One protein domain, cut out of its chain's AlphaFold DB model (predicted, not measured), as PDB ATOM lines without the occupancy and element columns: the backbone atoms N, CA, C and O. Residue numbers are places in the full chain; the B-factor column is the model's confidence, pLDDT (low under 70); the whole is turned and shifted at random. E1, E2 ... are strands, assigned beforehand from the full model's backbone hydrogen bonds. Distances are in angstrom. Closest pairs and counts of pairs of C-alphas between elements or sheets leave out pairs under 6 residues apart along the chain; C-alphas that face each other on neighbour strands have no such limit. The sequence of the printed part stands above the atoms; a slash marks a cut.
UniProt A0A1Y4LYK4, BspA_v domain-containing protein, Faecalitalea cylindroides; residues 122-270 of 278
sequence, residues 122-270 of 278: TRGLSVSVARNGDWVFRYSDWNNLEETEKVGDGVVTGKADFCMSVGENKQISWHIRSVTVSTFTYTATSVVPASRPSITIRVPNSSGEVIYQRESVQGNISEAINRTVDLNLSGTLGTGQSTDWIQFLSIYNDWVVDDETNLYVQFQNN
ATOM      1  N   THR A 122     -36.423  -6.636 -20.407       91.94
ATOM      2  CA  THR A 122     -35.725  -7.192 -21.552       91.94
ATOM      3  C   THR A 122     -34.231  -7.286 -21.269       91.94
ATOM      4  O   THR A 122     -33.659  -6.607 -20.400       91.94
ATOM      5  N   ARG A 123     -33.525  -8.104 -22.050       92.06
ATOM      6  CA  ARG A 123     -32.066  -8.143 -22.020       92.06
ATOM      7  C   ARG A 123     -31.488  -6.762 -22.311       92.06
ATOM      8  O   ARG A 123     -31.715  -6.174 -23.362       92.06
ATOM      9  N   GLY A 124     -30.611  -6.319 -21.415       89.81
ATOM     10  CA  GLY A 124     -29.929  -5.029 -21.530       89.81
ATOM     11  C   GLY A 124     -30.532  -3.936 -20.652       89.81
ATOM     12  O   GLY A 124     -29.908  -2.878 -20.534       89.81
ATOM     13  N   LEU A 125     -31.661  -4.200 -19.979       96.44
ATOM     14  CA  LEU A 125     -32.200  -3.300 -18.968       96.44
ATOM     15  C   LEU A 125     -31.174  -3.061 -17.848       96.44
ATOM     16  O   LEU A 125     -30.586  -3.982 -17.278       96.44
ATOM     17  N   SER A 126     -30.944  -1.792 -17.527       97.62
ATOM     18  CA  SER A 126     -30.096  -1.376 -16.418       97.62
ATOM     19  C   SER A 126     -30.629  -0.088 -15.813       97.62
ATOM     20  O   SER A 126     -30.786   0.926 -16.495       97.62
ATOM     21  N   VAL A 127     -30.879  -0.126 -14.506       98.00
ATOM     22  CA  VAL A 127     -31.459   0.990 -13.763       98.00
ATOM     23  C   VAL A 127     -30.562   1.346 -12.590       98.00
ATOM     24  O   VAL A 127     -30.055   0.476 -11.881       98.00
ATOM     25  N   SER A 128     -30.371   2.642 -12.366       97.94
ATOM     26  CA  SER A 128     -29.742   3.158 -11.158       97.94
ATOM     27  C   SER A 128     -30.531   4.330 -10.591       97.94
ATOM     28  O   SER A 128     -31.096   5.145 -11.317       97.94
ATOM     29  N   VAL A 129     -30.554   4.410  -9.264       97.81
ATOM     30  CA  VAL A 129     -31.033   5.571  -8.517       97.81
ATOM     31  C   VAL A 129     -30.099   5.783  -7.335       97.81
ATOM     32  O   VAL A 129     -29.781   4.851  -6.594       97.81
ATOM     33  N   ALA A 130     -29.611   7.005  -7.192       95.88
ATOM     34  CA  ALA A 130     -28.668   7.393  -6.165       95.88
ATOM     35  C   ALA A 130     -29.365   8.145  -5.025       95.88
ATOM     36  O   ALA A 130     -30.437   8.732  -5.174       95.88
ATOM     37  N   ARG A 131     -28.715   8.162  -3.857       92.62
ATOM     38  CA  ARG A 131     -29.212   8.852  -2.653       92.62
ATOM     39  C   ARG A 131     -29.238  10.375  -2.779       92.62
ATOM     40  O   ARG A 131     -29.811  11.027  -1.923       92.62
ATOM     41  N   ASN A 132     -28.603  10.940  -3.802       93.50
ATOM     42  CA  ASN A 132     -28.659  12.367  -4.127       93.50
ATOM     43  C   ASN A 132     -29.792  12.703  -5.122       93.50
ATOM     44  O   ASN A 132     -29.881  13.843  -5.576       93.50
ATOM     45  N   GLY A 133     -30.602  11.704  -5.492       96.56
ATOM     46  CA  GLY A 133     -31.739  11.835  -6.393       96.56
ATOM     47  C   GLY A 133     -31.431  11.587  -7.864       96.56
ATOM     48  O   GLY A 133     -32.378  11.488  -8.641       96.56
ATOM     49  N   ASP A 134     -30.162  11.457  -8.263       98.31
ATOM     50  CA  ASP A 134     -29.807  11.178  -9.657       98.31
ATOM     51  C   ASP A 134     -30.251   9.760 -10.039       98.31
ATOM     52  O   ASP A 134     -30.049   8.804  -9.285       98.31
ATOM     53  N   TRP A 135     -30.838   9.606 -11.222       98.44
ATOM     54  CA  TRP A 135     -31.266   8.306 -11.729       98.44
ATOM     55  C   TRP A 135     -30.971   8.148 -13.217       98.44
ATOM     56  O   TRP A 135     -30.922   9.117 -13.982       98.44
ATOM     57  N   VAL A 136     -30.760   6.897 -13.623       98.50
ATOM     58  CA  VAL A 136     -30.496   6.511 -15.008       98.50
ATOM     59  C   VAL A 136     -31.291   5.256 -15.332       98.50
ATOM     60  O   VAL A 136     -31.239   4.273 -14.597       98.50
ATOM     61  N   PHE A 137     -31.987   5.290 -16.458       98.44
ATOM     62  CA  PHE A 137     -32.694   4.156 -17.033       98.44
ATOM     63  C   PHE A 137     -32.092   3.850 -18.401       98.44
ATOM     64  O   PHE A 137     -32.056   4.723 -19.270       98.44
ATOM     65  N   ARG A 138     -31.569   2.639 -18.581       98.38
ATOM     66  CA  ARG A 138     -31.001   2.149 -19.841       98.38
ATOM     67  C   ARG A 138     -31.755   0.909 -20.259       98.38
ATOM     68  O   ARG A 138     -31.960   0.039 -19.425       98.38
ATOM     69  N   TYR A 139     -32.109   0.826 -21.526       96.06
ATOM     70  CA  TYR A 139     -32.864  -0.292 -22.069       96.06
ATOM     71  C   TYR A 139     -32.426  -0.573 -23.506       96.06
ATOM     72  O   TYR A 139     -31.753   0.255 -24.134       96.06
ATOM     73  N   SER A 140     -32.811  -1.736 -24.017       94.44
ATOM     74  CA  SER A 140     -32.577  -2.135 -25.400       94.44
ATOM     75  C   SER A 140     -33.897  -2.572 -26.019       94.44
ATOM     76  O   SER A 140     -34.629  -3.344 -25.416       94.44
ATOM     77  N   ASP A 141     -34.176  -2.116 -27.236       92.12
ATOM     78  CA  ASP A 141     -35.370  -2.535 -27.970       92.12
ATOM     79  C   ASP A 141     -35.063  -3.730 -28.872       92.12
ATOM     80  O   ASP A 141     -34.035  -3.762 -29.564       92.12
ATOM     81  N   TRP A 142     -35.986  -4.690 -28.908       90.88
ATOM     82  CA  TRP A 142     -35.844  -5.956 -29.624       90.88
ATOM     83  C   TRP A 142     -37.009  -6.182 -30.580       90.88
ATOM     84  O   TRP A 142     -38.168  -6.017 -30.220       90.88
ATOM     85  N   ASN A 143     -36.701  -6.588 -31.809       88.94
ATOM     86  CA  ASN A 143     -37.700  -6.817 -32.853       88.94
ATOM     87  C   ASN A 143     -38.495  -8.126 -32.669       88.94
ATOM     88  O   ASN A 143     -39.432  -8.412 -33.413       88.94
ATOM     89  N   ASN A 144     -38.102  -8.955 -31.707       87.25
ATOM     90  CA  ASN A 144     -38.689 -10.261 -31.468       87.25
ATOM     91  C   ASN A 144     -38.724 -10.606 -29.978       87.25
ATOM     92  O   ASN A 144     -37.899 -10.126 -29.202       87.25
ATOM     93  N   LEU A 145     -39.655 -11.487 -29.606       87.31
ATOM     94  CA  LEU A 145     -39.850 -11.939 -28.225       87.31
ATOM     95  C   LEU A 145     -38.649 -12.732 -27.684       87.31
ATOM     96  O   LEU A 145     -38.474 -12.823 -26.477       87.31
ATOM     97  N   GLU A 146     -37.833 -13.330 -28.559       90.12
ATOM     98  CA  GLU A 146     -36.634 -14.072 -28.156       90.12
ATOM     99  C   GLU A 146     -35.406 -13.177 -27.917       90.12
ATOM    100  O   GLU A 146     -34.347 -13.696 -27.564       90.12
ATOM    101  N   GLU A 147     -35.522 -11.859 -28.124       90.06
ATOM    102  CA  GLU A 147     -34.466 -10.872 -27.846       90.06
ATOM    103  C   GLU A 147     -33.136 -11.184 -28.558       90.06
ATOM    104  O   GLU A 147     -32.035 -11.136 -27.994       90.06
ATOM    105  N   THR A 148     -33.236 -11.535 -29.842       89.75
ATOM    106  CA  THR A 148     -32.078 -11.842 -30.698       89.75
ATOM    107  C   THR A 148     -31.822 -10.778 -31.756       89.75
ATOM    108  O   THR A 148     -30.704 -10.667 -32.259       89.75
ATOM    109  N   GLU A 149     -32.835  -9.981 -32.093       89.88
ATOM    110  CA  GLU A 149     -32.767  -8.935 -33.111       89.88
ATOM    111  C   GLU A 149     -32.836  -7.549 -32.465       89.88
ATOM    112  O   GLU A 149     -33.899  -6.933 -32.382       89.88
ATOM    113  N   LYS A 150     -31.691  -7.050 -31.981       91.31
ATOM    114  CA  LYS A 150     -31.626  -5.726 -31.352       91.31
ATOM    115  C   LYS A 150     -31.856  -4.608 -32.370       91.31
ATOM    116  O   LYS A 150     -31.296  -4.624 -33.472       91.31
ATOM    117  N   VAL A 151     -32.634  -3.610 -31.970       91.00
ATOM    118  CA  VAL A 151     -33.015  -2.458 -32.794       91.00
ATOM    119  C   VAL A 151     -32.338  -1.177 -32.336       91.00
ATOM    120  O   VAL A 151     -31.919  -0.367 -33.166       91.00
ATOM    121  N   GLY A 152     -32.099  -1.027 -31.041       93.12
ATOM    122  CA  GLY A 152     -31.341   0.094 -30.513       93.12
ATOM    123  C   GLY A 152     -31.243   0.076 -29.002       93.12
ATOM    124  O   GLY A 152     -31.755  -0.827 -28.347       93.12
ATOM    125  N   ASP A 153     -30.537   1.071 -28.480       95.62
ATOM    126  CA  ASP A 153     -30.319   1.260 -27.052       95.62
ATOM    127  C   ASP A 153     -30.802   2.650 -26.648       95.62
ATOM    128  O   ASP A 153     -30.386   3.658 -27.234       95.62
ATOM    129  N   GLY A 154     -31.665   2.698 -25.640       96.19
ATOM    130  CA  GLY A 154     -32.199   3.923 -25.072       96.19
ATOM    131  C   GLY A 154     -31.586   4.241 -23.714       96.19
ATOM    132  O   GLY A 154     -31.237   3.359 -22.929       96.19
ATOM    133  N   VAL A 155     -31.439   5.532 -23.431       98.25
ATOM    134  CA  VAL A 155     -30.958   6.044 -22.149       98.25
ATOM    135  C   VAL A 155     -31.783   7.255 -21.769       98.25
ATOM    136  O   VAL A 155     -31.830   8.231 -22.515       98.25
ATOM    137  N   VAL A 156     -32.366   7.213 -20.579       98.31
ATOM    138  CA  VAL A 156     -32.978   8.369 -19.936       98.31
ATOM    139  C   VAL A 156     -32.219   8.689 -18.660       98.31
ATOM    140  O   VAL A 156     -31.874   7.791 -17.891       98.31
ATOM    141  N   THR A 157     -31.977   9.974 -18.421       98.56
ATOM    142  CA  THR A 157     -31.431  10.455 -17.149       98.56
ATOM    143  C   THR A 157     -32.344  11.486 -16.514       98.56
ATOM    144  O   THR A 157     -33.082  12.195 -17.205       98.56
ATOM    145  N   GLY A 158     -32.255  11.608 -15.197       98.44
ATOM    146  CA  GLY A 158     -32.965  12.644 -14.474       98.44
ATOM    147  C   GLY A 158     -32.547  12.751 -13.021       98.44
ATOM    148  O   GLY A 158     -31.576  12.131 -12.584       98.44
ATOM    149  N   LYS A 159     -33.287  13.580 -12.288       98.12
ATOM    150  CA  LYS A 159     -33.031  13.856 -10.879       98.12
ATOM    151  C   LYS A 159     -34.318  14.091 -10.104       98.12
ATOM    152  O   LYS A 159     -35.156  14.881 -10.532       98.12
ATOM    153  N   ALA A 160     -34.465  13.430  -8.964       97.19
ATOM    154  CA  ALA A 160     -35.466  13.773  -7.960       97.19
ATOM    155  C   ALA A 160     -34.886  14.787  -6.961       97.19
ATOM    156  O   ALA A 160     -33.758  14.628  -6.501       97.19
ATOM    157  N   ASP A 161     -35.651  15.827  -6.638       97.12
ATOM    158  CA  ASP A 161     -35.304  16.812  -5.615       97.12
ATOM    159  C   ASP A 161     -35.982  16.430  -4.300       97.12
ATOM    160  O   ASP A 161     -37.196  16.583  -4.128       97.12
ATOM    161  N   PHE A 162     -35.193  15.897  -3.375       95.56
ATOM    162  CA  PHE A 162     -35.640  15.590  -2.029       95.56
ATOM    163  C   PHE A 162     -34.601  16.008  -0.990       95.56
ATOM    164  O   PHE A 162     -33.400  16.042  -1.253       95.56
ATOM    165  N   CYS A 163     -35.064  16.313   0.219       93.25
ATOM    166  CA  CYS A 163     -34.207  16.760   1.310       93.25
ATOM    167  C   CYS A 163     -34.781  16.392   2.681       93.25
ATOM    168  O   CYS A 163     -35.983  16.155   2.825       93.25
ATOM    169  N   MET A 164     -33.914  16.412   3.693       92.31
ATOM    170  CA  MET A 164     -34.288  16.338   5.104       92.31
ATOM    171  C   MET A 164     -33.787  17.590   5.828       92.31
ATOM    172  O   MET A 164     -32.751  18.141   5.458       92.31
ATOM    173  N   SER A 165     -34.509  18.032   6.852       88.25
ATOM    174  CA  SER A 165     -34.103  19.136   7.722       88.25
ATOM    175  C   SER A 165     -34.422  18.826   9.180       88.25
ATOM    176  O   SER A 165     -35.375  18.109   9.492       88.25
ATOM    177  N   VAL A 166     -33.608  19.366  10.086       82.44
ATOM    178  CA  VAL A 166     -33.852  19.266  11.527       82.44
ATOM    179  C   VAL A 166     -34.905  20.304  11.909       82.44
ATOM    180  O   VAL A 166     -34.709  21.497  11.691       82.44
ATOM    181  N   GLY A 167     -36.034  19.842  12.436       72.06
ATOM    182  CA  GLY A 167     -37.072  20.673  13.036       72.06
ATOM    183  C   GLY A 167     -36.894  20.819  14.549       72.06
ATOM    184  O   GLY A 167     -35.922  20.345  15.144       72.06
ATOM    185  N   GLU A 168     -37.862  21.466  15.195       66.94
ATOM    186  CA  GLU A 168     -37.895  21.584  16.655       66.94
ATOM    187  C   GLU A 168     -38.030  20.201  17.328       66.94
ATOM    188  O   GLU A 168     -38.582  19.254  16.764       66.94
ATOM    189  N   ASN A 169     -37.530  20.065  18.561       66.88
ATOM    190  CA  ASN A 169     -37.663  18.847  19.380       66.88
ATOM    191  C   ASN A 169     -37.082  17.558  18.761       66.88
ATOM    192  O   ASN A 169     -37.619  16.473  18.981       66.88
ATOM    193  N   LYS A 170     -35.979  17.654  17.999       70.88
ATOM    194  CA  LYS A 170     -35.326  16.518  17.303       70.88
ATOM    195  C   LYS A 170     -36.214  15.821  16.257       70.88
ATOM    196  O   LYS A 170     -35.865  14.739  15.776       70.88
ATOM    197  N   GLN A 171     -37.353  16.413  15.902       83.31
ATOM    198  CA  GLN A 171     -38.173  15.928  14.804       83.31
ATOM    199  C   GLN A 171     -37.484  16.271  13.485       83.31
ATOM    200  O   GLN A 171     -36.948  17.363  13.321       83.31
ATOM    201  N   ILE A 172     -37.496  15.340  12.538       89.62
ATOM    202  CA  ILE A 172     -36.902  15.552  11.222       89.62
ATOM    203  C   ILE A 172     -38.009  15.724  10.202       89.62
ATOM    204  O   ILE A 172     -38.868  14.853  10.074       89.62
ATOM    205  N   SER A 173     -37.972  16.819   9.456       92.50
ATOM    206  CA  SER A 173     -38.857  17.031   8.315       92.50
ATOM    207  C   SER A 173     -38.213  16.457   7.061       92.50
ATOM    208  O   SER A 173     -37.006  16.590   6.856       92.50
ATOM    209  N   TRP A 174     -39.006  15.822   6.208       94.94
ATOM    210  CA  TRP A 174     -38.573  15.363   4.891       94.94
ATOM    211  C   TRP A 174     -39.480  15.940   3.811       94.94
ATOM    212  O   TRP A 174     -40.670  16.172   4.034       94.94
ATOM    213  N   HIS A 175     -38.902  16.168   2.635       95.56
ATOM    214  CA  HIS A 175     -39.603  16.711   1.476       95.56
ATOM    215  C   HIS A 175     -39.165  15.987   0.205       95.56
ATOM    216  O   HIS A 175     -37.970  15.794  -0.007       95.56
ATOM    217  N   ILE A 176     -40.125  15.657  -0.660       95.62
ATOM    218  CA  ILE A 176     -39.915  15.334  -2.076       95.62
ATOM    219  C   ILE A 176     -40.573  16.465  -2.863       95.62
ATOM    220  O   ILE A 176     -41.798  16.541  -2.964       95.62
ATOM    221  N   ARG A 177     -39.753  17.384  -3.363       95.44
ATOM    222  CA  ARG A 177     -40.206  18.628  -3.989       95.44
ATOM    223  C   ARG A 177     -40.669  18.369  -5.408       95.44
ATOM    224  O   ARG A 177     -41.817  18.648  -5.734       95.44
ATOM    225  N   SER A 178     -39.805  17.774  -6.220       95.25
ATOM    226  CA  SER A 178     -40.062  17.567  -7.640       95.25
ATOM    227  C   SER A 178     -39.233  16.421  -8.208       95.25
ATOM    228  O   SER A 178     -38.331  15.883  -7.562       95.25
ATOM    229  N   VAL A 179     -39.538  16.038  -9.443       96.44
ATOM    230  CA  VAL A 179     -38.707  15.133 -10.235       96.44
ATOM    231  C   VAL A 179     -38.540  15.684 -11.643       96.44
ATOM    232  O   VAL A 179     -39.484  16.169 -12.262       96.44
ATOM    233  N   THR A 180     -37.306  15.630 -12.134       97.56
ATOM    234  CA  THR A 180     -36.899  16.129 -13.446       97.56
ATOM    235  C   THR A 180     -36.462  14.976 -14.333       97.56
ATOM    236  O   THR A 180     -35.639  14.158 -13.921       97.56
ATOM    237  N   VAL A 181     -36.967  14.949 -15.565       98.12
ATOM    238  CA  VAL A 181     -36.401  14.159 -16.662       98.12
ATOM    239  C   VAL A 181     -35.476  15.080 -17.454       98.12
ATOM    240  O   VAL A 181     -35.926  16.068 -18.038       98.12
ATOM    241  N   SER A 182     -34.182  14.775 -17.444       98.12
ATOM    242  CA  SER A 182     -33.135  15.649 -17.977       98.12
ATOM    243  C   SER A 182     -32.896  15.393 -19.458       98.12
ATOM    244  O   SER A 182     -33.040  16.301 -20.275       98.12
ATOM    245  N   THR A 183     -32.552  14.158 -19.822       98.25
ATOM    246  CA  THR A 183     -32.174  13.816 -21.198       98.25
ATOM    247  C   THR A 183     -32.745  12.483 -21.633       98.25
ATOM    248  O   THR A 183     -32.940  11.584 -20.814       98.25
ATOM    249  N   PHE A 184     -32.956  12.356 -22.940       98.19
ATOM    250  CA  PHE A 184     -33.216  11.090 -23.610       98.19
ATOM    251  C   PHE A 184     -32.285  10.947 -24.808       98.19
ATOM    252  O   PHE A 184     -32.187  11.843 -25.646       98.19
ATOM    253  N   THR A 185     -31.608   9.809 -24.902       98.06
ATOM    254  CA  THR A 185     -30.832   9.435 -26.083       98.06
ATOM    255  C   THR A 185     -31.239   8.053 -26.545       98.06
ATOM    256  O   THR A 185     -31.417   7.166 -25.713       98.06
ATOM    257  N   TYR A 186     -31.305   7.852 -27.855       96.75
ATOM    258  CA  TYR A 186     -31.524   6.544 -28.452       96.75
ATOM    259  C   TYR A 186     -30.537   6.335 -29.597       96.75
ATOM    260  O   TYR A 186     -30.367   7.215 -30.441       96.75
ATOM    261  N   THR A 187     -29.864   5.188 -29.608       96.12
ATOM    262  CA  THR A 187     -28.905   4.811 -30.654       96.12
ATOM    263  C   THR A 187     -29.452   3.622 -31.421       96.12
ATOM    264  O   THR A 187     -29.532   2.521 -30.881       96.12
ATOM    265  N   ALA A 188     -29.819   3.834 -32.683       93.25
ATOM    266  CA  ALA A 188     -30.315   2.766 -33.536       93.25
ATOM    267  C   ALA A 188     -29.159   1.863 -33.994       93.25
ATOM    268  O   ALA A 188     -28.097   2.337 -34.399       93.25
ATOM    269  N   THR A 189     -29.384   0.553 -33.955       88.69
ATOM    270  CA  THR A 189     -28.415  -0.478 -34.366       88.69
ATOM    271  C   THR A 189     -28.873  -1.249 -35.601       88.69
ATOM    272  O   THR A 189     -28.040  -1.777 -36.336       88.69
ATOM    273  N   SER A 190     -30.175  -1.261 -35.881       81.56
ATOM    274  CA  SER A 190     -30.751  -1.850 -37.089       81.56
ATOM    275  C   SER A 190     -31.973  -1.054 -37.572       81.56
ATOM    276  O   SER A 190     -32.379  -0.061 -36.961       81.56
ATOM    277  N   VAL A 191     -32.512  -1.426 -38.737       69.62
ATOM    278  CA  VAL A 191     -33.686  -0.763 -39.322       69.62
ATOM    279  C   VAL A 191     -34.934  -1.177 -38.548       69.62
ATOM    280  O   VAL A 191     -35.234  -2.364 -38.453       69.62
ATOM    281  N   VAL A 192     -35.677  -0.194 -38.036       67.69
ATOM    282  CA  VAL A 192     -36.920  -0.436 -37.290       67.69
ATOM    283  C   VAL A 192     -38.042  -0.871 -38.256       67.69
ATOM    284  O   VAL A 192     -38.208  -0.222 -39.296       67.69
ATOM    285  N   PRO A 193     -38.811  -1.935 -37.951       67.56
ATOM    286  CA  PRO A 193     -39.937  -2.390 -38.769       67.56
ATOM    287  C   PRO A 193     -41.153  -1.445 -38.705       67.56
ATOM    288  O   PRO A 193     -41.068  -0.298 -38.269       67.56
ATOM    289  N   ALA A 194     -42.305  -1.901 -39.217       70.44
ATOM    290  CA  ALA A 194     -43.523  -1.096 -39.346       70.44
ATOM    291  C   ALA A 194     -44.095  -0.581 -38.005       70.44
ATOM    292  O   ALA A 194     -44.663   0.511 -37.991       70.44
ATOM    293  N   SER A 195     -43.946  -1.329 -36.903       81.19
ATOM    294  CA  SER A 195     -44.239  -0.860 -35.538       81.19
ATOM    295  C   SER A 195     -42.963  -0.368 -34.857       81.19
ATOM    296  O   SER A 195     -41.859  -0.748 -35.246       81.19
ATOM    297  N   ARG A 196     -43.104   0.508 -33.858       86.81
ATOM    298  CA  ARG A 196     -41.970   1.211 -33.248       86.81
ATOM    299  C   ARG A 196     -42.122   1.328 -31.735       86.81
ATOM    300  O   ARG A 196     -43.257   1.517 -31.293       86.81
ATOM    301  N   PRO A 197     -41.008   1.292 -30.987       90.38
ATOM    302  CA  PRO A 197     -41.039   1.401 -29.541       90.38
ATOM    303  C   PRO A 197     -41.486   2.784 -29.084       90.38
ATOM    304  O   PRO A 197     -41.370   3.788 -29.807       90.38
ATOM    305  N   SER A 198     -42.007   2.827 -27.865       93.69
ATOM    306  CA  SER A 198     -42.386   4.058 -27.192       93.69
ATOM    307  C   SER A 198     -41.890   4.064 -25.757       93.69
ATOM    308  O   SER A 198     -41.897   3.043 -25.082       93.69
ATOM    309  N   ILE A 199     -41.484   5.237 -25.277       95.56
ATOM    310  CA  ILE A 199     -41.083   5.424 -23.886       95.56
ATOM    311  C   ILE A 199     -42.012   6.421 -23.211       95.56
ATOM    312  O   ILE A 199     -42.289   7.494 -23.749       95.56
ATOM    313  N   THR A 200     -42.484   6.072 -22.019       96.31
ATOM    314  CA  THR A 200     -43.369   6.901 -21.205       96.31
ATOM    315  C   THR A 200     -42.873   6.951 -19.767       96.31
ATOM    316  O   THR A 200     -42.625   5.927 -19.137       96.31
ATOM    317  N   ILE A 201     -42.772   8.158 -19.218       96.19
ATOM    318  CA  ILE A 201     -42.335   8.416 -17.846       96.19
ATOM    319  C   ILE A 201     -43.424   9.179 -17.121       96.19
ATOM    320  O   ILE A 201     -43.882  10.229 -17.584       96.19
ATOM    321  N   ARG A 202     -43.823   8.654 -15.966       94.69
ATOM    322  CA  ARG A 202     -44.961   9.145 -15.193       94.69
ATOM    323  C   ARG A 202     -44.592   9.347 -13.738       94.69
ATOM    324  O   ARG A 202     -43.770   8.615 -13.189       94.69
ATOM    325  N   VAL A 203     -45.263  10.298 -13.104       91.75
ATOM    326  CA  VAL A 203     -45.304  10.378 -11.644       91.75
ATOM    327  C   VAL A 203     -46.462   9.524 -11.111       91.75
ATOM    328  O   VAL A 203     -47.550   9.532 -11.692       91.75
ATOM    329  N   PRO A 204     -46.273   8.792 -10.000       81.06
ATOM    330  CA  PRO A 204     -47.311   7.965  -9.386       81.06
ATOM    331  C   PRO A 204     -48.265   8.812  -8.522       81.06
ATOM    332  O   PRO A 204     -48.487   8.525  -7.349       81.06
ATOM    333  N   ASN A 205     -48.807   9.897  -9.081       71.69
ATOM    334  CA  ASN A 205     -49.847  10.702  -8.440       71.69
ATOM    335  C   ASN A 205     -51.244  10.247  -8.902       71.69
ATOM    336  O   ASN A 205     -51.387   9.469  -9.844       71.69
ATOM    337  N   SER A 206     -52.301  10.739  -8.251       60.84
ATOM    338  CA  SER A 206     -53.687  10.383  -8.597       60.84
ATOM    339  C   SER A 206     -54.088  10.755 -10.031       60.84
ATOM    340  O   SER A 206     -55.082  10.237 -10.531       60.84
ATOM    341  N   SER A 207     -53.347  11.655 -10.689       63.00
ATOM    342  CA  SER A 207     -53.546  12.030 -12.092       63.00
ATOM    343  C   SER A 207     -52.723  11.190 -13.078       63.00
ATOM    344  O   SER A 207     -52.988  11.264 -14.277       63.00
ATOM    345  N   GLY A 208     -51.754  10.394 -12.609       72.31
ATOM    346  CA  GLY A 208     -50.827   9.638 -13.454       72.31
ATOM    347  C   GLY A 208     -50.061  10.526 -14.436       72.31
ATOM    348  O   GLY A 208     -49.875  10.128 -15.592       72.31
ATOM    349  N   GLU A 209     -49.705  11.743 -14.007       89.06
ATOM    350  CA  GLU A 209     -49.160  12.778 -14.885       89.06
ATOM    351  C   GLU A 209     -47.917  12.281 -15.635       89.06
ATOM    352  O   GLU A 209     -46.982  11.715 -15.065       89.06
ATOM    353  N   VAL A 210     -47.925  12.509 -16.947       92.94
ATOM    354  CA  VAL A 210     -46.848  12.127 -17.858       92.94
ATOM    355  C   VAL A 210     -45.822  13.258 -17.914       92.94
ATOM    356  O   VAL A 210     -46.091  14.334 -18.459       92.94
ATOM    357  N   ILE A 211     -44.625  12.998 -17.386       94.00
ATOM    358  CA  ILE A 211     -43.495  13.932 -17.462       94.00
ATOM    359  C   ILE A 211     -42.935  13.941 -18.880       94.00
ATOM    360  O   ILE A 211     -42.695  14.995 -19.464       94.00
ATOM    361  N   TYR A 212     -42.741  12.760 -19.453       95.81
ATOM    362  CA  TYR A 212     -42.180  12.605 -20.785       95.81
ATOM    363  C   TYR A 212     -42.837  11.427 -21.482       95.81
ATOM    364  O   TYR A 212     -43.055  10.382 -20.874       95.81
ATOM    365  N   GLN A 213     -43.134  11.605 -22.760       96.06
ATOM    366  CA  GLN A 213     -43.569  10.530 -23.628       96.06
ATOM    367  C   GLN A 213     -42.961  10.748 -25.000       96.06
ATOM    368  O   GLN A 213     -42.984  11.863 -25.531       96.06
ATOM    369  N   ARG A 214     -42.446   9.670 -25.577       94.12
ATOM    370  CA  ARG A 214     -42.030   9.636 -26.966       94.12
ATOM    371  C   ARG A 214     -42.577   8.392 -27.625       94.12
ATOM    372  O   ARG A 214     -42.210   7.276 -27.280       94.12
ATOM    373  N   GLU A 215     -43.421   8.623 -28.612       92.19
ATOM    374  CA  GLU A 215     -43.937   7.578 -29.479       92.19
ATOM    375  C   GLU A 215     -43.032   7.407 -30.695       92.19
ATOM    376  O   GLU A 215     -42.357   8.343 -31.134       92.19
ATOM    377  N   SER A 216     -43.074   6.217 -31.290       88.31
ATOM    378  CA  SER A 216     -42.422   5.941 -32.568       88.31
ATOM    379  C   SER A 216     -40.913   6.226 -32.585       88.31
ATOM    380  O   SER A 216     -40.407   6.823 -33.543       88.31
ATOM    381  N   VAL A 217     -40.194   5.799 -31.542       90.12
ATOM    382  CA  VAL A 217     -38.737   5.954 -31.416       90.12
ATOM    383  C   VAL A 217     -38.038   5.291 -32.612       90.12
ATOM    384  O   VAL A 217     -38.277   4.130 -32.936       90.12
ATOM    385  N   GLN A 218     -37.205   6.056 -33.326       87.25
ATOM    386  CA  GLN A 218     -36.502   5.604 -34.531       87.25
ATOM    387  C   GLN A 218     -35.225   6.412 -34.780       87.25
ATOM    388  O   GLN A 218     -35.167   7.604 -34.467       87.25
ATOM    389  N   GLY A 219     -34.245   5.792 -35.444       89.88
ATOM    390  CA  GLY A 219     -32.980   6.442 -35.797       89.88
ATOM    391  C   GLY A 219     -32.192   6.900 -34.568       89.88
ATOM    392  O   GLY A 219     -32.518   6.532 -33.451       89.88
ATOM    393  N   ASN A 220     -31.150   7.703 -34.757       94.44
ATOM    394  CA  ASN A 220     -30.410   8.254 -33.621       94.44
ATOM    395  C   ASN A 220     -31.120   9.500 -33.082       94.44
ATOM    396  O   ASN A 220     -31.430  10.415 -33.846       94.44
ATOM    397  N   ILE A 221     -31.351   9.542 -31.772       95.81
ATOM    398  CA  ILE A 221     -32.037  10.634 -31.075       95.81
ATOM    399  C   ILE A 221     -31.162  11.106 -29.914       95.81
ATOM    400  O   ILE A 221     -30.562  10.299 -29.207       95.81
ATOM    401  N   SER A 222     -31.115  12.418 -29.709       97.19
ATOM    402  CA  SER A 222     -30.516  13.043 -28.533       97.19
ATOM    403  C   SER A 222     -31.314  14.295 -28.190       97.19
ATOM    404  O   SER A 222     -31.378  15.230 -28.987       97.19
ATOM    405  N   GLU A 223     -31.969  14.282 -27.033       96.38
ATOM    406  CA  GLU A 223     -32.898  15.315 -26.588       96.38
ATOM    407  C   GLU A 223     -32.552  15.779 -25.175       96.38
ATOM    408  O   GLU A 223     -32.398  14.976 -24.252       96.38
ATOM    409  N   ALA A 224     -32.478  17.098 -25.004       97.38
ATOM    410  CA  ALA A 224     -32.524  17.738 -23.699       97.38
ATOM    411  C   ALA A 224     -33.995  18.013 -23.364       97.38
ATOM    412  O   ALA A 224     -34.612  18.899 -23.953       97.38
ATOM    413  N   ILE A 225     -34.559  17.219 -22.458       96.88
ATOM    414  CA  ILE A 225     -35.968  17.288 -22.062       96.88
ATOM    415  C   ILE A 225     -36.146  18.383 -21.009       96.88
ATOM    416  O   ILE A 225     -36.999  19.251 -21.173       96.88
ATOM    417  N   ASN A 226     -35.322  18.348 -19.954       96.56
ATOM    418  CA  ASN A 226     -35.319  19.290 -18.826       96.56
ATOM    419  C   ASN A 226     -36.723  19.636 -18.304       96.56
ATOM    420  O   ASN A 226     -37.026  20.796 -18.020       96.56
ATOM    421  N   ARG A 227     -37.595  18.627 -18.202       96.69
ATOM    422  CA  ARG A 227     -38.966  18.803 -17.724       96.69
ATOM    423  C   ARG A 227     -39.077  18.336 -16.287       96.69
ATOM    424  O   ARG A 227     -38.746  17.193 -15.978       96.69
ATOM    425  N   THR A 228     -39.590  19.222 -15.447       95.69
ATOM    426  CA  THR A 228     -39.785  19.010 -14.015       95.69
ATOM    427  C   THR A 228     -41.272  18.960 -13.692       95.69
ATOM    428  O   THR A 228     -42.049  19.744 -14.235       95.69
ATOM    429  N   VAL A 229     -41.658  18.036 -12.816       94.25
ATOM    430  CA  VAL A 229     -43.002  17.948 -12.236       94.25
ATOM    431  C   VAL A 229     -42.884  18.028 -10.724       94.25
ATOM    432  O   VAL A 229     -42.071  17.323 -10.121       94.25
ATOM    433  N   ASP A 230     -43.700  18.884 -10.122       92.81
ATOM    434  CA  ASP A 230     -43.753  19.042  -8.676       92.81
ATOM    435  C   ASP A 230     -44.522  17.882  -8.037       92.81
ATOM    436  O   ASP A 230     -45.623  17.523  -8.454       92.81
ATOM    437  N   LEU A 231     -43.933  17.303  -6.993       91.44
ATOM    438  CA  LEU A 231     -44.532  16.243  -6.184       91.44
ATOM    439  C   LEU A 231     -45.071  16.798  -4.862       91.44
ATOM    440  O   LEU A 231     -46.115  16.347  -4.395       91.44
ATOM    441  N   ASN A 232     -44.385  17.790  -4.282       92.38
ATOM    442  CA  ASN A 232     -44.763  18.481  -3.043       92.38
ATOM    443  C   ASN A 232     -45.173  17.542  -1.892       92.38
ATOM    444  O   ASN A 232     -46.047  17.865  -1.085       92.38
ATOM    445  N   LEU A 233     -44.529  16.376  -1.794       93.00
ATOM    446  CA  LEU A 233     -44.755  15.434  -0.701       93.00
ATOM    447  C   LEU A 233     -43.879  15.831   0.480       93.00
ATOM    448  O   LEU A 233     -42.711  16.181   0.313       93.00
ATOM    449  N   SER A 234     -44.433  15.772   1.683       95.25
ATOM    450  CA  SER A 234     -43.682  16.078   2.895       95.25
ATOM    451  C   SER A 234     -44.243  15.351   4.102       95.25
ATOM    452  O   SER A 234     -45.378  14.869   4.091       95.25
ATOM    453  N   GLY A 235     -43.435  15.288   5.151       94.62
ATOM    454  CA  GLY A 235     -43.837  14.738   6.429       94.62
ATOM    455  C   GLY A 235     -42.742  14.889   7.467       94.62
ATOM    456  O   GLY A 235     -41.717  15.529   7.241       94.62
ATOM    457  N   THR A 236     -42.976  14.274   8.618       94.00
ATOM    458  CA  THR A 236     -42.079  14.347   9.769       94.00
ATOM    459  C   THR A 236     -41.749  12.959  10.297       94.00
ATOM    460  O   THR A 236     -42.605  12.076  10.274       94.00
ATOM    461  N   LEU A 237     -40.541  12.783  10.823       92.62
ATOM    462  CA  LEU A 237     -40.065  11.567  11.473       92.62
ATOM    463  C   LEU A 237     -39.610  11.880  12.897       92.62
ATOM    464  O   LEU A 237     -38.758  12.744  13.116       92.62
ATOM    465  N   GLY A 238     -40.155  11.144  13.862       89.25
ATOM    466  CA  GLY A 238     -39.603  11.067  15.211       89.25
ATOM    467  C   GLY A 238     -38.293  10.274  15.249       89.25
ATOM    468  O   GLY A 238     -37.849   9.716  14.245       89.25
ATOM    469  N   THR A 239     -37.667  10.226  16.421       87.56
ATOM    470  CA  THR A 239     -36.428   9.475  16.677       87.56
ATOM    471  C   THR A 239     -36.596   7.986  16.374       87.56
ATOM    472  O   THR A 239     -37.572   7.370  16.809       87.56
ATOM    473  N   GLY A 240     -35.654   7.397  15.638       89.00
ATOM    474  CA  GLY A 240     -35.664   5.985  15.242       89.00
ATOM    475  C   GLY A 240     -36.709   5.610  14.184       89.00
ATOM    476  O   GLY A 240     -36.850   4.430  13.867       89.00
ATOM    477  N   GLN A 241     -37.468   6.571  13.647       92.44
ATOM    478  CA  GLN A 241     -38.518   6.296  12.666       92.44
ATOM    479  C   GLN A 241     -38.004   6.349  11.227       92.44
ATOM    480  O   GLN A 241     -37.029   7.026  10.900       92.44
ATOM    481  N   SER A 242     -38.713   5.653  10.344       95.69
ATOM    482  CA  SER A 242     -38.513   5.690   8.896       95.69
ATOM    483  C   SER A 242     -39.854   5.859   8.196       95.69
ATOM    484  O   SER A 242     -40.879   5.422   8.719       95.69
ATOM    485  N   THR A 243     -39.854   6.465   7.011       96.94
ATOM    486  CA  THR A 243     -41.021   6.397   6.127       96.94
ATOM    487  C   THR A 243     -41.166   4.984   5.562       96.94
ATOM    488  O   THR A 243     -40.201   4.215   5.519       96.94
ATOM    489  N   ASP A 244     -42.341   4.661   5.029       96.75
ATOM    490  CA  ASP A 244     -42.437   3.602   4.024       96.75
ATOM    491  C   ASP A 244     -41.644   3.989   2.760       96.75
ATOM    492  O   ASP A 244     -41.162   5.119   2.615       96.75
ATOM    493  N   TRP A 245     -41.482   3.040   1.836       97.00
ATOM    494  CA  TRP A 245     -40.922   3.337   0.518       97.00
ATOM    495  C   TRP A 245     -41.917   4.162  -0.293       97.00
ATOM    496  O   TRP A 245     -42.996   3.684  -0.635       97.00
ATOM    497  N   ILE A 246     -41.531   5.389  -0.627       96.06
ATOM    498  CA  ILE A 246     -42.352   6.317  -1.397       96.06
ATOM    499  C   ILE A 246     -41.934   6.209  -2.856       96.06
ATOM    500  O   ILE A 246     -40.790   6.511  -3.205       96.06
ATOM    501  N   GLN A 247     -42.852   5.766  -3.711       95.62
ATOM    502  CA  GLN A 247     -42.637   5.759  -5.154       95.62
ATOM    503  C   GLN A 247     -42.684   7.197  -5.673       95.62
ATOM    504  O   GLN A 247     -43.632   7.921  -5.380       95.62
ATOM    505  N   PHE A 248     -41.689   7.608  -6.456       94.75
ATOM    506  CA  PHE A 248     -41.649   8.958  -7.031       94.75
ATOM    507  C   PHE A 248     -41.644   8.968  -8.564       94.75
ATOM    508  O   PHE A 248     -41.875  10.018  -9.162       94.75
ATOM    509  N   LEU A 249     -41.408   7.821  -9.212       95.62
ATOM    510  CA  LEU A 249     -41.374   7.717 -10.670       95.62
ATOM    511  C   LEU A 249     -41.763   6.314 -11.148       95.62
ATOM    512  O   LEU A 249     -41.424   5.322 -10.499       95.62
ATOM    513  N   SER A 250     -42.407   6.253 -12.311       95.62
ATOM    514  CA  SER A 250     -42.590   5.043 -13.118       95.62
ATOM    515  C   SER A 250     -42.075   5.276 -14.530       95.62
ATOM    516  O   SER A 250     -42.325   6.330 -15.121       95.62
ATOM    517  N   ILE A 251     -41.378   4.285 -15.071       96.31
ATOM    518  CA  ILE A 251     -40.809   4.297 -16.416       96.31
ATOM    519  C   ILE A 251     -41.319   3.064 -17.153       96.31
ATOM    520  O   ILE A 251     -41.216   1.950 -16.640       96.31
ATOM    521  N   TYR A 252     -41.855   3.299 -18.346       95.06
ATOM    522  CA  TYR A 252     -42.392   2.288 -19.244       95.06
ATOM    523  C   TYR A 252     -41.698   2.417 -20.596       95.06
ATOM    524  O   TYR A 252     -41.741   3.492 -21.200       95.06
ATOM    525  N   ASN A 253     -41.082   1.340 -21.059       93.75
ATOM    526  CA  ASN A 253     -40.728   1.150 -22.457       93.75
ATOM    527  C   ASN A 253     -41.689   0.101 -23.024       93.75
ATOM    528  O   ASN A 253     -41.741  -1.004 -22.497       93.75
ATOM    529  N   ASP A 254     -42.481   0.474 -24.022       90.12
ATOM    530  CA  ASP A 254     -43.570  -0.337 -24.573       90.12
ATOM    531  C   ASP A 254     -43.299  -0.611 -26.054       90.12
ATOM    532  O   ASP A 254     -43.153   0.336 -26.851       90.12
ATOM    533  N   TRP A 255     -43.207  -1.901 -26.404       87.69
ATOM    534  CA  TRP A 255     -43.116  -2.342 -27.793       87.69
ATOM    535  C   TRP A 255     -43.538  -3.806 -28.033       87.69
ATOM    536  O   TRP A 255     -44.710  -4.154 -27.934       87.69
ATOM    537  N   VAL A 256     -42.609  -4.656 -28.497       84.12
ATOM    538  CA  VAL A 256     -42.817  -6.102 -28.693       84.12
ATOM    539  C   VAL A 256     -42.655  -6.838 -27.364       84.12
ATOM    540  O   VAL A 256     -43.376  -7.799 -27.103       84.12
ATOM    541  N   VAL A 257     -41.713  -6.372 -26.543       80.19
ATOM    542  CA  VAL A 257     -41.497  -6.776 -25.155       80.19
ATOM    543  C   VAL A 257     -41.347  -5.497 -24.340       80.19
ATOM    544  O   VAL A 257     -40.704  -4.555 -24.810       80.19
ATOM    545  N   ASP A 258     -41.937  -5.473 -23.150       88.81
ATOM    546  CA  ASP A 258     -42.029  -4.267 -22.333       88.81
ATOM    547  C   ASP A 258     -40.962  -4.245 -21.234       88.81
ATOM    548  O   ASP A 258     -40.667  -5.267 -20.608       88.81
ATOM    549  N   ASP A 259     -40.450  -3.053 -20.929       93.56
ATOM    550  CA  ASP A 259     -39.739  -2.786 -19.681       93.56
ATOM    551  C   ASP A 259     -40.608  -1.907 -18.779       93.56
ATOM    552  O   ASP A 259     -41.031  -0.812 -19.162       93.56
ATOM    553  N   GLU A 260     -40.822  -2.339 -17.539       95.00
ATOM    554  CA  GLU A 260     -41.544  -1.563 -16.529       95.00
ATOM    555  C   GLU A 260     -40.692  -1.454 -15.268       95.00
ATOM    556  O   GLU A 260     -40.299  -2.457 -14.669       95.00
ATOM    557  N   THR A 261     -40.418  -0.223 -14.833       96.62
ATOM    558  CA  THR A 261     -39.637   0.044 -13.621       96.62
ATOM    559  C   THR A 261     -40.241   1.159 -12.780       96.62
ATOM    560  O   THR A 261     -40.631   2.206 -13.291       96.62
ATOM    561  N   ASN A 262     -40.215   0.974 -11.460       96.88
ATOM    562  CA  ASN A 262     -40.564   1.999 -10.482       96.88
ATOM    563  C   ASN A 262     -39.347   2.430  -9.663       96.88
ATOM    564  O   ASN A 262     -38.523   1.599  -9.280       96.88
ATOM    565  N   LEU A 263     -39.263   3.723  -9.344       97.62
ATOM    566  CA  LEU A 263     -38.226   4.284  -8.477       97.62
ATOM    567  C   LEU A 263     -38.816   4.749  -7.146       97.62
ATOM    568  O   LEU A 263     -39.887   5.362  -7.105       97.62
ATOM    569  N   TYR A 264     -38.082   4.481  -6.065       97.06
ATOM    570  CA  TYR A 264     -38.518   4.734  -4.698       97.06
ATOM    571  C   TYR A 264     -37.446   5.431  -3.867       97.06
ATOM    572  O   TYR A 264     -36.246   5.197  -4.040       97.06
ATOM    573  N   VAL A 265     -37.903   6.215  -2.896       97.75
ATOM    574  CA  VAL A 265     -37.081   6.836  -1.855       97.75
ATOM    575  C   VAL A 265     -37.643   6.505  -0.472       97.75
ATOM    576  O   VAL A 265     -38.846   6.304  -0.307       97.75
ATOM    577  N   GLN A 266     -36.769   6.423   0.525       97.31
ATOM    578  CA  GLN A 266     -37.130   6.286   1.931       97.31
ATOM    579  C   GLN A 266     -36.277   7.235   2.769       97.31
ATOM    580  O   GLN A 266     -35.063   7.317   2.573       97.31
ATOM    581  N   PHE A 267     -36.907   7.893   3.738       96.69
ATOM    582  CA  PHE A 267     -36.244   8.760   4.706       96.69
ATOM    583  C   PHE A 267     -36.195   8.073   6.067       96.69
ATOM    584  O   PHE A 267     -37.180   7.462   6.487       96.69
ATOM    585  N   GLN A 268     -35.062   8.175   6.758       94.25
ATOM    586  CA  GLN A 268     -34.850   7.566   8.069       94.25
ATOM    587  C   GLN A 268     -34.211   8.565   9.030       94.25
ATOM    588  O   GLN A 268     -33.234   9.238   8.692       94.25
ATOM    589  N   ASN A 269     -34.751   8.627  10.243       91.94
ATOM    590  CA  ASN A 269     -34.165   9.341  11.364       91.94
ATOM    591  C   ASN A 269     -33.505   8.326  12.304       91.94
ATOM    592  O   ASN A 269     -34.171   7.785  13.184       91.94
ATOM    593  N   ASN A 270     -32.202   8.069  12.143       89.06
ATOM    594  CA  ASN A 270     -31.485   7.127  13.013       89.06
ATOM    595  C   ASN A 270     -30.977   7.777  14.306       89.06
ATOM    596  O   ASN A 270     -30.221   7.150  15.046       89.06
TER     597      ASN A 270
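This is residues 122 to 270 of the 278 residues of the protein "BspA_v domain-containing protein" of Faecalitalea cylindroides (UniProt A0A1Y4LYK4). Two sheets lie face to face in a long, narrow sandwich whose strands run almost in line with each other: the larger sheet holds the long strands E3, E4 and E7 beside E1 and E2, and the smaller one, E6, E5, E8 and E9, covers part of one face. The printed part has 149 residues, with no named helix and nine named strands, E1 to E9 in order along the chain; the class is all strand. Both sheets are antiparallel, in the orders E1 - E2 - E3 - E4 - E7 and E6 - E5 - E8 - E9. The whole is a rod spanning 62 by 27 by 25 A, only just loose, close to compact, with a radius of gyration of the C-alphas of 17.9 A.

Start with E1, residues 126 to 129, E2, residues 134 to 142, E3, residues 150 to 166, and E4, residues 172 to 188: they form a meander, each strand the antiparallel neighbour of the one before. Look for N 128 and O 136 at 2.9 A between E1 and E2, N 137 and O 156 at 2.9 A between E2 and E3, and N 161 and O 178 at 2.8 A between E3 and E4. The chain then changes sheets to the hairpin of E5, residues 198 to 202, and E6, residues 210 to 214, where N 201 and O 212 are 2.8 A apart. It returns with E7, residues 221 to 237, an edge strand antiparallel to E4, with N 179 and O 229 at 2.9 A; E7 bends by 56 degrees at residue 234. The hairpin of E8, residues 246 to 254, and E9, residues 259 to 269, has N 251 and O 261 at 2.8 A, and E8 is also the antiparallel neighbour of E5, with N 200 and O 252 at 2.8 A. Across the sandwich, two sheets face to face, the closest C-alphas of E6 and E7 are those of Ile 211 and Val 229, 6.6 A apart. E2 and E8 are near each other, while E1 and E7 are apart.

Find C-alpha 126 at (-30.096, -1.376, -16.418), where E1 begins. E3 runs 49.7 A from C-alpha 150 at (-31.626, -5.726, -31.352), E4 47.0 A and E7 43.3 A. E9 runs 33.8 A, E2 27.0 A and E8 24.1 A; E1, E5 and E6 are shorter. E9 ends at C-alpha 269, (-34.165, 9.341, 11.364).

The C-alphas of Asn 169 and Ala 194, the two farthest apart, are 62.3 A from each other. The printed part has no cut, and no link is long. The larger sheet is twisted, its C-alphas up to 7.2 A off its best plane. Mean pLDDT of the printed part is 91.6; look for values under 70 at residues 168 to 169, 191 to 193 and 206 to 207.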